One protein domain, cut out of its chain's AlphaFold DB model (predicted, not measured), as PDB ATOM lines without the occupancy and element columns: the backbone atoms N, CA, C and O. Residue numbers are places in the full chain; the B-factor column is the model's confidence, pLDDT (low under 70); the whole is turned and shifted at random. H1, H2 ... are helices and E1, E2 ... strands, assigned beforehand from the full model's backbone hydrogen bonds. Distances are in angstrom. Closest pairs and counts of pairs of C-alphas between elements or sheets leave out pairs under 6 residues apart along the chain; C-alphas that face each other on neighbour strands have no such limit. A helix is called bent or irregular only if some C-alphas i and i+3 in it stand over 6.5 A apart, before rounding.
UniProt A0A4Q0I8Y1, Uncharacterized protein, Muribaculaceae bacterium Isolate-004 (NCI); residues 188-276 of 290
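This is residues 188 to 276 of the 290 residues of an uncharacterized protein of Muribaculaceae bacterium Isolate-004 (NCI) (UniProt A0A4Q0I8Y1). An antiparallel sheet of three strands, E1 and E2 sharply bent, has helical hairpin H1 and H2 on one face and long helix H3 on the other. The 89 printed residues run H1, H2, E1, E2, E3, H3, of mixed class; E1, E2, E3, in sheet order, form a meander, each the antiparallel neighbour of the one before. The whole is compact, radius of gyration of the C-alphas 13.0 A, spanning 43 by 28 by 20 A.

E1, residues 217 to 225, bends by 91 degrees at 220; E2, 230 to 243, 27.2 A, by 107 degrees at 235; E3 is 251 to 255. H1, 188 to 200, 18.0 A, begins at C-alpha (-41.219, -13.388, -18.955); H2 is 205 to 212; H3, 260 to 274, 21.0 A, ends at (-35.108, 18.711, 4.583).

Within hydrogen-bond range are N 219 and O 237 of neighbours E1 and E2, at 2.8 A, and N 240 and O 254 of neighbours E2 and E3, at 2.9 A. H1 touches H2, closest C-alphas Cys 198 and Thr 208, 5.8 A. H3 lies over E1 and E2, height 9.2 A. Every O i to N i+4 pair is within range in H1 and H3, 3 of 4 in H2.

The printed part has no cut and no long link; residue 276 is under pLDDT 70.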
ATOM      1  N   LEU A 188     -41.700 -14.391 -18.001       89.75
ATOM      2  CA  LEU A 188     -41.219 -13.388 -18.955       89.75
ATOM      3  C   LEU A 188     -42.089 -12.128 -18.990       89.75
ATOM      4  O   LEU A 188     -41.562 -11.032 -19.167       89.75
ATOM      5  N   GLU A 189     -43.405 -12.262 -18.824       88.19
ATOM      6  CA  GLU A 189     -44.321 -11.119 -18.866       88.19
ATOM      7  C   GLU A 189     -44.032 -10.123 -17.733       88.19
ATOM      8  O   GLU A 189     -43.914  -8.917 -17.976       88.19
ATOM      9  N   ASP A 190     -43.824 -10.625 -16.513       90.88
ATOM     10  CA  ASP A 190     -43.495  -9.785 -15.361       90.88
ATOM     11  C   ASP A 190     -42.046  -9.265 -15.425       90.88
ATOM     12  O   ASP A 190     -41.786  -8.106 -15.097       90.88
ATOM     13  N   LEU A 191     -41.105 -10.052 -15.966       92.00
ATOM     14  CA  LEU A 191     -39.749  -9.571 -16.267       92.00
ATOM     15  C   LEU A 191     -39.763  -8.406 -17.269       92.00
ATOM     16  O   LEU A 191     -39.105  -7.393 -17.041       92.00
ATOM     17  N   LEU A 192     -40.533  -8.494 -18.358       92.06
ATOM     18  CA  LEU A 192     -40.667  -7.402 -19.331       92.06
ATOM     19  C   LEU A 192     -41.324  -6.166 -18.709       92.06
ATOM     20  O   LEU A 192     -40.913  -5.038 -19.005       92.06
ATOM     21  N   ARG A 193     -42.312  -6.357 -17.825       92.88
ATOM     22  CA  ARG A 193     -42.931  -5.274 -17.049       92.88
ATOM     23  C   ARG A 193     -41.886  -4.536 -16.214       92.88
ATOM     24  O   ARG A 193     -41.816  -3.308 -16.280       92.88
ATOM     25  N   TRP A 194     -41.044  -5.269 -15.489       94.00
ATOM     26  CA  TRP A 194     -39.956  -4.680 -14.710       94.00
ATOM     27  C   TRP A 194     -38.847  -4.087 -15.574       94.00
ATOM     28  O   TRP A 194     -38.306  -3.051 -15.207       94.00
ATOM     29  N   GLY A 195     -38.552  -4.658 -16.741       93.25
ATOM     30  CA  GLY A 195     -37.572  -4.108 -17.679       93.25
ATOM     31  C   GLY A 195     -37.987  -2.735 -18.205       93.25
ATOM     32  O   GLY A 195     -37.210  -1.777 -18.166       93.25
ATOM     33  N   ARG A 196     -39.257  -2.606 -18.610       94.31
ATOM     34  CA  ARG A 196     -39.855  -1.317 -18.993       94.31
ATOM     35  C   ARG A 196     -39.848  -0.336 -17.828       94.31
ATOM     36  O   ARG A 196     -39.494   0.822 -18.018       94.31
ATOM     37  N   TYR A 197     -40.194  -0.801 -16.628       93.88
ATOM     38  CA  TYR A 197     -40.194   0.039 -15.435       93.88
ATOM     39  C   TYR A 197     -38.792   0.545 -15.074       93.88
ATOM     40  O   TYR A 197     -38.638   1.735 -14.828       93.88
ATOM     41  N   CYS A 198     -37.765  -0.311 -15.102       93.38
ATOM     42  CA  CYS A 198     -36.374   0.076 -14.842       93.38
ATOM     43  C   CYS A 198     -35.905   1.160 -15.821       93.38
ATOM     44  O   CYS A 198     -35.350   2.171 -15.400       93.38
ATOM     45  N   THR A 199     -36.204   0.982 -17.109       92.44
ATOM     46  CA  THR A 199     -35.899   1.976 -18.150       92.44
ATOM     47  C   THR A 199     -36.633   3.295 -17.882       92.44
ATOM     48  O   THR A 199     -36.039   4.367 -17.948       92.44
ATOM     49  N   HIS A 200     -37.912   3.220 -17.501       92.69
ATOM     50  CA  HIS A 200     -38.762   4.379 -17.208       92.69
ATOM     51  C   HIS A 200     -38.294   5.198 -15.996       92.69
ATOM     52  O   HIS A 200     -38.345   6.424 -16.030       92.69
ATOM     53  N   ILE A 201     -37.808   4.547 -14.936       92.00
ATOM     54  CA  ILE A 201     -37.261   5.243 -13.755       92.00
ATOM     55  C   ILE A 201     -35.828   5.753 -13.964       92.00
ATOM     56  O   ILE A 201     -35.284   6.401 -13.072       92.00
ATOM     57  N   GLY A 202     -35.224   5.495 -15.129       91.19
ATOM     58  CA  GLY A 202     -33.934   6.059 -15.525       91.19
ATOM     59  C   GLY A 202     -32.736   5.118 -15.406       91.19
ATOM     60  O   GLY A 202     -31.606   5.599 -15.467       91.19
ATOM     61  N   PHE A 203     -32.927   3.800 -15.258       94.06
ATOM     62  CA  PHE A 203     -31.812   2.855 -15.370       94.06
ATOM     63  C   PHE A 203     -31.380   2.676 -16.838       94.06
ATOM     64  O   PHE A 203     -32.208   2.308 -17.672       94.06
ATOM     65  N   PRO A 204     -30.083   2.847 -17.159       92.44
ATOM     66  CA  PRO A 204     -29.521   2.446 -18.446       92.44
ATOM     67  C   PRO A 204     -29.780   0.973 -18.784       92.44
ATOM     68  O   PRO A 204     -29.708   0.117 -17.901       92.44
ATOM     69  N   ASP A 205     -29.948   0.653 -20.069       91.56
ATOM     70  CA  ASP A 205     -30.232  -0.706 -20.565       91.56
ATOM     71  C   ASP A 205     -29.291  -1.778 -20.002       91.56
ATOM     72  O   ASP A 205     -29.732  -2.856 -19.602       91.56
ATOM     73  N   ARG A 206     -27.992  -1.472 -19.898       92.75
ATOM     74  CA  ARG A 206     -26.994  -2.393 -19.333       92.75
ATOM     75  C   ARG A 206     -27.279  -2.738 -17.869       92.75
ATOM     76  O   ARG A 206     -27.037  -3.866 -17.447       92.75
ATOM     77  N   PHE A 207     -27.766  -1.778 -17.085       92.69
ATOM     78  CA  PHE A 207     -28.168  -2.026 -15.704       92.69
ATOM     79  C   PHE A 207     -29.501  -2.761 -15.650       92.69
ATOM     80  O   PHE A 207     -29.597  -3.749 -14.930       92.69
ATOM     81  N   THR A 208     -30.474  -2.358 -16.467       93.12
ATOM     82  CA  THR A 208     -31.764  -3.045 -16.588       93.12
ATOM     83  C   THR A 208     -31.585  -4.536 -16.895       93.12
ATOM     84  O   THR A 208     -32.151  -5.362 -16.191       93.12
ATOM     85  N   GLN A 209     -30.733  -4.913 -17.855       93.19
ATOM     86  CA  GLN A 209     -30.456  -6.323 -18.182       93.19
ATOM     87  C   GLN A 209     -29.910  -7.119 -16.987       93.19
ATOM     88  O   GLN A 209     -30.371  -8.224 -16.715       93.19
ATOM     89  N   ARG A 210     -28.957  -6.546 -16.242       93.62
ATOM     90  CA  ARG A 210     -28.359  -7.190 -15.062       93.62
ATOM     91  C   ARG A 210     -29.343  -7.291 -13.895       93.62
ATOM     92  O   ARG A 210     -29.405  -8.322 -13.233       93.62
ATOM     93  N   ILE A 211     -30.156  -6.254 -13.685       93.38
ATOM     94  CA  ILE A 211     -31.240  -6.259 -12.696       93.38
ATOM     95  C   ILE A 211     -32.254  -7.358 -13.040       93.38
ATOM     96  O   ILE A 211     -32.625  -8.128 -12.159       93.38
ATOM     97  N   LEU A 212     -32.656  -7.490 -14.311       93.00
ATOM     98  CA  LEU A 212     -33.549  -8.561 -14.773       93.00
ATOM     99  C   LEU A 212     -32.936  -9.961 -14.612       93.00
ATOM    100  O   LEU A 212     -33.661 -10.907 -14.311       93.00
ATOM    101  N   ALA A 213     -31.612 -10.087 -14.739       91.81
ATOM    102  CA  ALA A 213     -30.865 -11.309 -14.430       91.81
ATOM    103  C   ALA A 213     -30.738 -11.591 -12.915       91.81
ATOM    104  O   ALA A 213     -30.034 -12.516 -12.522       91.81
ATOM    105  N   GLN A 214     -31.430 -10.817 -12.066       90.94
ATOM    106  CA  GLN A 214     -31.429 -10.921 -10.599       90.94
ATOM    107  C   GLN A 214     -30.057 -10.641  -9.965       90.94
ATOM    108  O   GLN A 214     -29.814 -10.972  -8.800       90.94
ATOM    109  N   GLU A 215     -29.158  -9.994 -10.710       92.25
ATOM    110  CA  GLU A 215     -27.875  -9.558 -10.184       92.25
ATOM    111  C   GLU A 215     -28.050  -8.356  -9.255       92.25
ATOM    112  O   GLU A 215     -28.923  -7.503  -9.430       92.25
ATOM    113  N   LYS A 216     -27.154  -8.256  -8.273       91.94
ATOM    114  CA  LYS A 216     -27.038  -7.069  -7.433       91.94
ATOM    115  C   LYS A 216     -26.278  -5.989  -8.202       91.94
ATOM    116  O   LYS A 216     -25.078  -6.125  -8.448       91.94
ATOM    117  N   VAL A 217     -26.966  -4.912  -8.562       93.50
ATOM    118  CA  VAL A 217     -26.411  -3.837  -9.386       93.50
ATOM    119  C   VAL A 217     -26.260  -2.567  -8.560       93.50
ATOM    120  O   VAL A 217     -27.245  -1.915  -8.230       93.50
ATOM    121  N   GLY A 218     -25.019  -2.209  -8.229       91.00
ATOM    122  CA  GLY A 218     -24.707  -0.920  -7.611       91.00
ATOM    123  C   GLY A 218     -24.862   0.229  -8.606       91.00
ATOM    124  O   GLY A 218     -24.422   0.112  -9.752       91.00
ATOM    125  N   PHE A 219     -25.468   1.329  -8.170       91.25
ATOM    126  CA  PHE A 219     -25.622   2.543  -8.959       91.25
ATOM    127  C   PHE A 219     -25.444   3.793  -8.087       91.25
ATOM    128  O   PHE A 219     -25.811   3.824  -6.912       91.25
ATOM    129  N   ALA A 220     -24.885   4.830  -8.700       87.00
ATOM    130  CA  ALA A 220     -24.811   6.178  -8.161       87.00
ATOM    131  C   ALA A 220     -25.366   7.111  -9.238       87.00
ATOM    132  O   ALA A 220     -24.936   7.053 -10.392       87.00
ATOM    133  N   GLY A 221     -26.378   7.899  -8.894       87.19
ATOM    134  CA  GLY A 221     -27.123   8.681  -9.872       87.19
ATOM    135  C   GLY A 221     -28.558   8.953  -9.453       87.19
ATOM    136  O   GLY A 221     -28.943   8.762  -8.298       87.19
ATOM    137  N   SER A 222     -29.337   9.425 -10.416       89.88
ATOM    138  CA  SER A 222     -30.677   9.956 -10.211       89.88
ATOM    139  C   SER A 222     -31.736   9.027 -10.796       89.88
ATOM    140  O   SER A 222     -31.651   8.665 -11.965       89.88
ATOM    141  N   LEU A 223     -32.744   8.678  -9.997       92.94
ATOM    142  CA  LEU A 223     -33.901   7.897 -10.429       92.94
ATOM    143  C   LEU A 223     -35.174   8.733 -10.374       92.94
ATOM    144  O   LEU A 223     -35.408   9.473  -9.416       92.94
ATOM    145  N   PHE A 224     -36.015   8.583 -11.387       92.62
ATOM    146  CA  PHE A 224     -37.299   9.261 -11.479       92.62
ATOM    147  C   PHE A 224     -38.407   8.451 -10.802       92.62
ATOM    148  O   PHE A 224     -38.628   7.283 -11.121       92.62
ATOM    149  N   SER A 225     -39.148   9.091  -9.900       90.94
ATOM    150  CA  SER A 225     -40.376   8.546  -9.330       90.94
ATOM    151  C   SER A 225     -41.584   9.142 -10.034       90.94
ATOM    152  O   SER A 225     -41.849  10.337  -9.921       90.94
ATOM    153  N   SER A 226     -42.377   8.302 -10.698       88.38
ATOM    154  CA  SER A 226     -43.662   8.744 -11.255       88.38
ATOM    155  C   SER A 226     -44.724   8.998 -10.180       88.38
ATOM    156  O   SER A 226     -45.572   9.859 -10.377       88.38
ATOM    157  N   GLU A 227     -44.665   8.299  -9.039       88.38
ATOM    158  CA  GLU A 227     -45.604   8.486  -7.913       88.38
ATOM    159  C   GLU A 227     -45.468   9.882  -7.287       88.38
ATOM    160  O   GLU A 227     -46.462  10.486  -6.895       88.38
ATOM    161  N   HIS A 228     -44.245  10.416  -7.240       87.62
ATOM    162  CA  HIS A 228     -43.950  11.731  -6.662       87.62
ATOM    163  C   HIS A 228     -43.639  12.809  -7.708       87.62
ATOM    164  O   HIS A 228     -43.390  13.953  -7.342       87.62
ATOM    165  N   ASN A 229     -43.641  12.444  -8.995       88.19
ATOM    166  CA  ASN A 229     -43.227  13.281 -10.122       88.19
ATOM    167  C   ASN A 229     -41.906  14.032  -9.864       88.19
ATOM    168  O   ASN A 229     -41.778  15.227 -10.137       88.19
ATOM    169  N   GLN A 230     -40.932  13.335  -9.279       88.56
ATOM    170  CA  GLN A 230     -39.677  13.934  -8.845       88.56
ATOM    171  C   GLN A 230     -38.516  12.955  -8.983       88.56
ATOM    172  O   GLN A 230     -38.683  11.735  -8.918       88.56
ATOM    173  N   THR A 231     -37.328  13.517  -9.174       90.69
ATOM    174  CA  THR A 231     -36.084  12.773  -9.311       90.69
ATOM    175  C   THR A 231     -35.327  12.760  -7.989       90.69
ATOM    176  O   THR A 231     -35.116  13.803  -7.374       90.69
ATOM    177  N   PHE A 232     -34.889  11.576  -7.575       89.62
ATOM    178  CA  PHE A 232     -34.148  11.354  -6.339       89.62
ATOM    179  C   PHE A 232     -32.757  10.812  -6.656       89.62
ATOM    180  O   PHE A 232     -32.623   9.871  -7.436       89.62
ATOM    181  N   SER A 233     -31.727  11.397  -6.049       88.31
ATOM    182  CA  SER A 233     -30.331  10.999  -6.265       88.31
ATOM    183  C   SER A 233     -29.785  10.200  -5.088       88.31
ATOM    184  O   SER A 233     -30.106  10.492  -3.936       88.31
ATOM    185  N   THR A 234     -28.929   9.226  -5.384       87.62
ATOM    186  CA  THR A 234     -28.171   8.448  -4.394       87.62
ATOM    187  C   THR A 234     -26.692   8.395  -4.772       87.62
ATOM    188  O   THR A 234     -26.351   8.309  -5.954       87.62
ATOM    189  N   GLU A 235     -25.815   8.465  -3.770       83.69
ATOM    190  CA  GLU A 235     -24.353   8.396  -3.931       83.69
ATOM    191  C   GLU A 235     -23.843   6.947  -4.018       83.69
ATOM    192  O   GLU A 235     -22.729   6.710  -4.480       83.69
ATOM    193  N   GLY A 236     -24.665   5.967  -3.628       85.38
ATOM    194  CA  GLY A 236     -24.307   4.554  -3.688       85.38
ATOM    195  C   GLY A 236     -25.391   3.649  -3.115       85.38
ATOM    196  O   GLY A 236     -25.324   3.261  -1.952       85.38
ATOM    197  N   SER A 237     -26.361   3.283  -3.950       90.69
ATOM    198  CA  SER A 237     -27.380   2.270  -3.643       90.69
ATOM    199  C   SER A 237     -27.194   1.050  -4.539       90.69
ATOM    200  O   SER A 237     -26.467   1.098  -5.533       90.69
ATOM    201  N   TYR A 238     -27.862  -0.059  -4.229       92.00
ATOM    202  CA  TYR A 238     -27.961  -1.181  -5.162       92.00
ATOM    203  C   TYR A 238     -29.407  -1.515  -5.496       92.00
ATOM    204  O   TYR A 238     -30.264  -1.552  -4.619       92.00
ATOM    205  N   ALA A 239     -29.660  -1.808  -6.766       93.88
ATOM    206  CA  ALA A 239     -30.922  -2.343  -7.244       93.88
ATOM    207  C   ALA A 239     -30.799  -3.851  -7.476       93.88
ATOM    208  O   ALA A 239     -29.755  -4.345  -7.916       93.88
ATOM    209  N   LYS A 240     -31.867  -4.584  -7.176       94.69
ATOM    210  CA  LYS A 240     -31.966  -6.016  -7.443       94.69
ATOM    211  C   LYS A 240     -33.417  -6.396  -7.698       94.69
ATOM    212  O   LYS A 240     -34.320  -5.894  -7.035       94.69
ATOM    213  N   LEU A 241     -33.636  -7.292  -8.652       94.88
ATOM    214  CA  LEU A 241     -34.937  -7.908  -8.856       94.88
ATOM    215  C   LEU A 241     -34.999  -9.228  -8.088       94.88
ATOM    216  O   LEU A 241     -34.130 -10.085  -8.245       94.88
ATOM    217  N   GLU A 242     -36.017  -9.393  -7.255       90.44
ATOM    218  CA  GLU A 242     -36.196 -10.581  -6.419       90.44
ATOM    219  C   GLU A 242     -37.558 -11.215  -6.690       90.44
ATOM    220  O   GLU A 242     -38.488 -10.526  -7.100       90.44
ATOM    221  N   ARG A 243     -37.693 -12.532  -6.499       88.75
ATOM    222  CA  ARG A 243     -38.996 -13.199  -6.639       88.75
ATOM    223  C   ARG A 243     -39.915 -12.813  -5.486       88.75
ATOM    224  O   ARG A 243     -39.475 -12.749  -4.340       88.75
ATOM    225  N   ASP A 244     -41.188 -12.599  -5.797       87.94
ATOM    226  CA  ASP A 244     -42.222 -12.402  -4.791       87.94
ATOM    227  C   ASP A 244     -42.372 -13.698  -3.968       87.94
ATOM    228  O   ASP A 244     -42.582 -14.773  -4.538       87.94
ATOM    229  N   PRO A 245     -42.282 -13.635  -2.629       83.38
ATOM    230  CA  PRO A 245     -42.490 -14.799  -1.772       83.38
ATOM    231  C   PRO A 245     -43.897 -15.416  -1.867       83.38
ATOM    232  O   PRO A 245     -44.073 -16.574  -1.494       83.38
ATOM    233  N   LYS A 246     -44.904 -14.653  -2.315       84.12
ATOM    234  CA  LYS A 246     -46.316 -15.075  -2.384       84.12
ATOM    235  C   LYS A 246     -46.722 -15.590  -3.762       84.12
ATOM    236  O   LYS A 246     -47.556 -16.487  -3.855       84.12
ATOM    237  N   GLU A 247     -46.143 -15.037  -4.824       84.62
ATOM    238  CA  GLU A 247     -46.491 -15.347  -6.213       84.62
ATOM    239  C   GLU A 247     -45.245 -15.822  -6.977       84.62
ATOM    240  O   GLU A 247     -44.367 -15.040  -7.324       84.62
ATOM    241  N   LYS A 248     -45.178 -17.128  -7.279       80.50
ATOM    242  CA  LYS A 248     -43.990 -17.792  -7.857       80.50
ATOM    243  C   LYS A 248     -43.451 -17.128  -9.135       80.50
ATOM    244  O   LYS A 248     -42.238 -17.137  -9.349       80.50
ATOM    245  N   HIS A 249     -44.344 -16.581  -9.962       84.88
ATOM    246  CA  HIS A 249     -44.038 -15.973 -11.264       84.88
ATOM    247  C   HIS A 249     -44.061 -14.443 -11.253       84.88
ATOM    248  O   HIS A 249     -44.235 -13.808 -12.289       84.88
ATOM    249  N   ARG A 250     -43.896 -13.852 -10.070       90.06
ATOM    250  CA  ARG A 250     -43.856 -12.409  -9.892       90.06
ATOM    251  C   ARG A 250     -42.547 -11.988  -9.265       90.06
ATOM    252  O   ARG A 250     -41.939 -12.721  -8.486       90.06
ATOM    253  N   PHE A 251     -42.128 -10.788  -9.608       93.06
ATOM    254  CA  PHE A 251     -40.913 -10.175  -9.132       93.06
ATOM    255  C   PHE A 251     -41.207  -8.858  -8.427       93.06
ATOM    256  O   PHE A 251     -42.216  -8.185  -8.660       93.06
ATOM    257  N   ILE A 252     -40.283  -8.478  -7.559       92.69
ATOM    258  CA  ILE A 252     -40.285  -7.236  -6.811       92.69
ATOM    259  C   ILE A 252     -38.918  -6.598  -7.018       92.69
ATOM    260  O   ILE A 252     -37.888  -7.185  -6.683       92.69
ATOM    261  N   LEU A 253     -38.901  -5.390  -7.577       94.00
ATOM    262  CA  LEU A 253     -37.686  -4.586  -7.629       94.00
ATOM    263  C   LEU A 253     -37.424  -3.992  -6.247       94.00
ATOM    264  O   LEU A 253     -38.287  -3.308  -5.684       94.00
ATOM    265  N   THR A 254     -36.231  -4.232  -5.721       93.81
ATOM    266  CA  THR A 254     -35.769  -3.670  -4.457       93.81
ATOM    267  C   THR A 254     -34.573  -2.752  -4.681       93.81
ATOM    268  O   THR A 254     -33.719  -3.012  -5.529       93.81
ATOM    269  N   ILE A 255     -34.527  -1.651  -3.929       92.19
ATOM    270  CA  ILE A 255     -33.358  -0.782  -3.804       92.19
ATOM    271  C   ILE A 255     -32.927  -0.824  -2.342       92.19
ATOM    272  O   ILE A 255     -33.741  -0.603  -1.445       92.19
ATOM    273  N   ASP A 256     -31.670  -1.188  -2.102       89.69
ATOM    274  CA  ASP A 256     -31.106  -1.397  -0.762       89.69
ATOM    275  C   ASP A 256     -31.913  -2.405   0.089       89.69
ATOM    276  O   ASP A 256     -31.996  -2.306   1.310       89.69
ATOM    277  N   GLY A 257     -32.529  -3.395  -0.572       85.38
ATOM    278  CA  GLY A 257     -33.332  -4.447   0.063       85.38
ATOM    279  C   GLY A 257     -34.777  -4.056   0.397       85.38
ATOM    280  O   GLY A 257     -35.527  -4.889   0.899       85.38
ATOM    281  N   ILE A 258     -35.198  -2.826   0.091       91.00
ATOM    282  CA  ILE A 258     -36.569  -2.343   0.299       91.00
ATOM    283  C   ILE A 258     -37.265  -2.225  -1.059       91.00
ATOM    284  O   ILE A 258     -36.635  -1.881  -2.056       91.00
ATOM    285  N   ASN A 259     -38.570  -2.502  -1.121       91.75
ATOM    286  CA  ASN A 259     -39.367  -2.334  -2.340       91.75
ATOM    287  C   ASN A 259     -39.144  -0.943  -2.967       91.75
ATOM    288  O   ASN A 259     -39.216   0.064  -2.266       91.75
ATOM    289  N   VAL A 260     -38.916  -0.881  -4.282       91.88
ATOM    290  CA  VAL A 260     -38.599   0.361  -5.011       91.88
ATOM    291  C   VAL A 260     -39.604   1.495  -4.774       91.88
ATOM    292  O   VAL A 260     -39.207   2.650  -4.648       91.88
ATOM    293  N   PHE A 261     -40.899   1.187  -4.655       92.50
ATOM    294  CA  PHE A 261     -41.928   2.190  -4.373       92.50
ATOM    295  C   PHE A 261     -41.775   2.746  -2.955       92.50
ATOM    296  O   PHE A 261     -41.869   3.950  -2.731       92.50
ATOM    297  N   GLN A 262     -41.461   1.876  -1.995       90.81
ATOM    298  CA  GLN A 262     -41.194   2.289  -0.621       90.81
ATOM    299  C   GLN A 262     -39.882   3.081  -0.513       90.81
ATOM    300  O   GLN A 262     -39.849   4.092   0.183       90.81
ATOM    301  N   TRP A 263     -38.845   2.700  -1.263       92.19
ATOM    302  CA  TRP A 263     -37.599   3.464  -1.355       92.19
ATOM    303  C   TRP A 263     -37.848   4.892  -1.865       92.19
ATOM    304  O   TRP A 263     -37.385   5.856  -1.255       92.19
ATOM    305  N   PHE A 264     -38.658   5.052  -2.919       92.06
ATOM    306  CA  PHE A 264     -39.053   6.378  -3.404       92.06
ATOM    307  C   PHE A 264     -39.847   7.180  -2.368       92.06
ATOM    308  O   PHE A 264     -39.573   8.366  -2.194       92.06
ATOM    309  N   ARG A 265     -40.773   6.549  -1.632       90.31
ATOM    310  CA  ARG A 265     -41.519   7.212  -0.547       90.31
ATOM    311  C   ARG A 265     -40.618   7.690   0.581       90.31
ATOM    312  O   ARG A 265     -40.838   8.774   1.119       90.31
ATOM    313  N   ASP A 266     -39.619   6.899   0.953       89.38
ATOM    314  CA  ASP A 266     -38.680   7.267   2.010       89.38
ATOM    315  C   ASP A 266     -37.739   8.392   1.549       89.38
ATOM    316  O   ASP A 266     -37.456   9.306   2.325       89.38
ATOM    317  N   MET A 267     -37.324   8.402   0.277       86.88
ATOM    318  CA  MET A 267     -36.572   9.518  -0.313       86.88
ATOM    319  C   MET A 267     -37.413  10.798  -0.411       86.88
ATOM    320  O   MET A 267     -36.923  11.873  -0.063       86.88
ATOM    321  N   ALA A 268     -38.688  10.691  -0.795       86.81
ATOM    322  CA  ALA A 268     -39.627  11.811  -0.795       86.81
ATOM    323  C   ALA A 268     -39.843  12.371   0.619       86.81
ATOM    324  O   ALA A 268     -39.807  13.585   0.812       86.81
ATOM    325  N   ARG A 269     -39.988  11.501   1.630       86.31
ATOM    326  CA  ARG A 269     -40.109  11.913   3.037       86.31
ATOM    327  C   ARG A 269     -38.860  12.650   3.518       86.31
ATOM    328  O   ARG A 269     -38.984  13.744   4.052       86.31
ATOM    329  N   LYS A 270     -37.665  12.111   3.250       85.38
ATOM    330  CA  LYS A 270     -36.387  12.773   3.572       85.38
ATOM    331  C   LYS A 270     -36.241  14.125   2.875       85.38
ATOM    332  O   LYS A 270     -35.684  15.056   3.451       85.38
ATOM    333  N   LEU A 271     -36.716  14.245   1.635       82.75
ATOM    334  CA  LEU A 271     -36.713  15.510   0.904       82.75
ATOM    335  C   LEU A 271     -37.666  16.530   1.555       82.75
ATOM    336  O   LEU A 271     -37.272  17.673   1.757       82.75
ATOM    337  N   LEU A 272     -38.874  16.112   1.942       81.00
ATOM    338  CA  LEU A 272     -39.853  16.953   2.645       81.00
ATOM    339  C   LEU A 272     -39.366  17.400   4.032       81.00
ATOM    340  O   LEU A 272     -39.512  18.571   4.380       81.00
ATOM    341  N   GLU A 273     -38.734  16.502   4.790       80.00
ATOM    342  CA  GLU A 273     -38.120  16.809   6.089       80.00
ATOM    343  C   GLU A 273     -36.996  17.846   5.946       80.00
ATOM    344  O   GLU A 273     -36.942  18.809   6.710       80.00
ATOM    345  N   LYS A 274     -36.146  17.715   4.916       75.31
ATOM    346  CA  LYS A 274     -35.108  18.711   4.583       75.31
ATOM    347  C   LYS A 274     -35.681  20.062   4.142       75.31
ATOM    348  O   LYS A 274     -35.011  21.077   4.298       75.31
ATOM    349  N   LEU A 275     -36.904  20.081   3.612       74.31
ATOM    350  CA  LEU A 275     -37.633  21.287   3.207       74.31
ATOM    351  C   LEU A 275     -38.507  21.873   4.338       74.31
ATOM    352  O   LEU A 275     -39.242  22.828   4.098       74.31
ATOM    353  N   GLY A 276     -38.426  21.337   5.565       55.38
ATOM    354  CA  GLY A 276     -39.103  21.879   6.752       55.38
ATOM    355  C   GLY A 276     -40.554  21.426   6.949       55.38
ATOM    356  O   GLY A 276     -41.238  21.941   7.834       55.38
TER     357      GLY A 276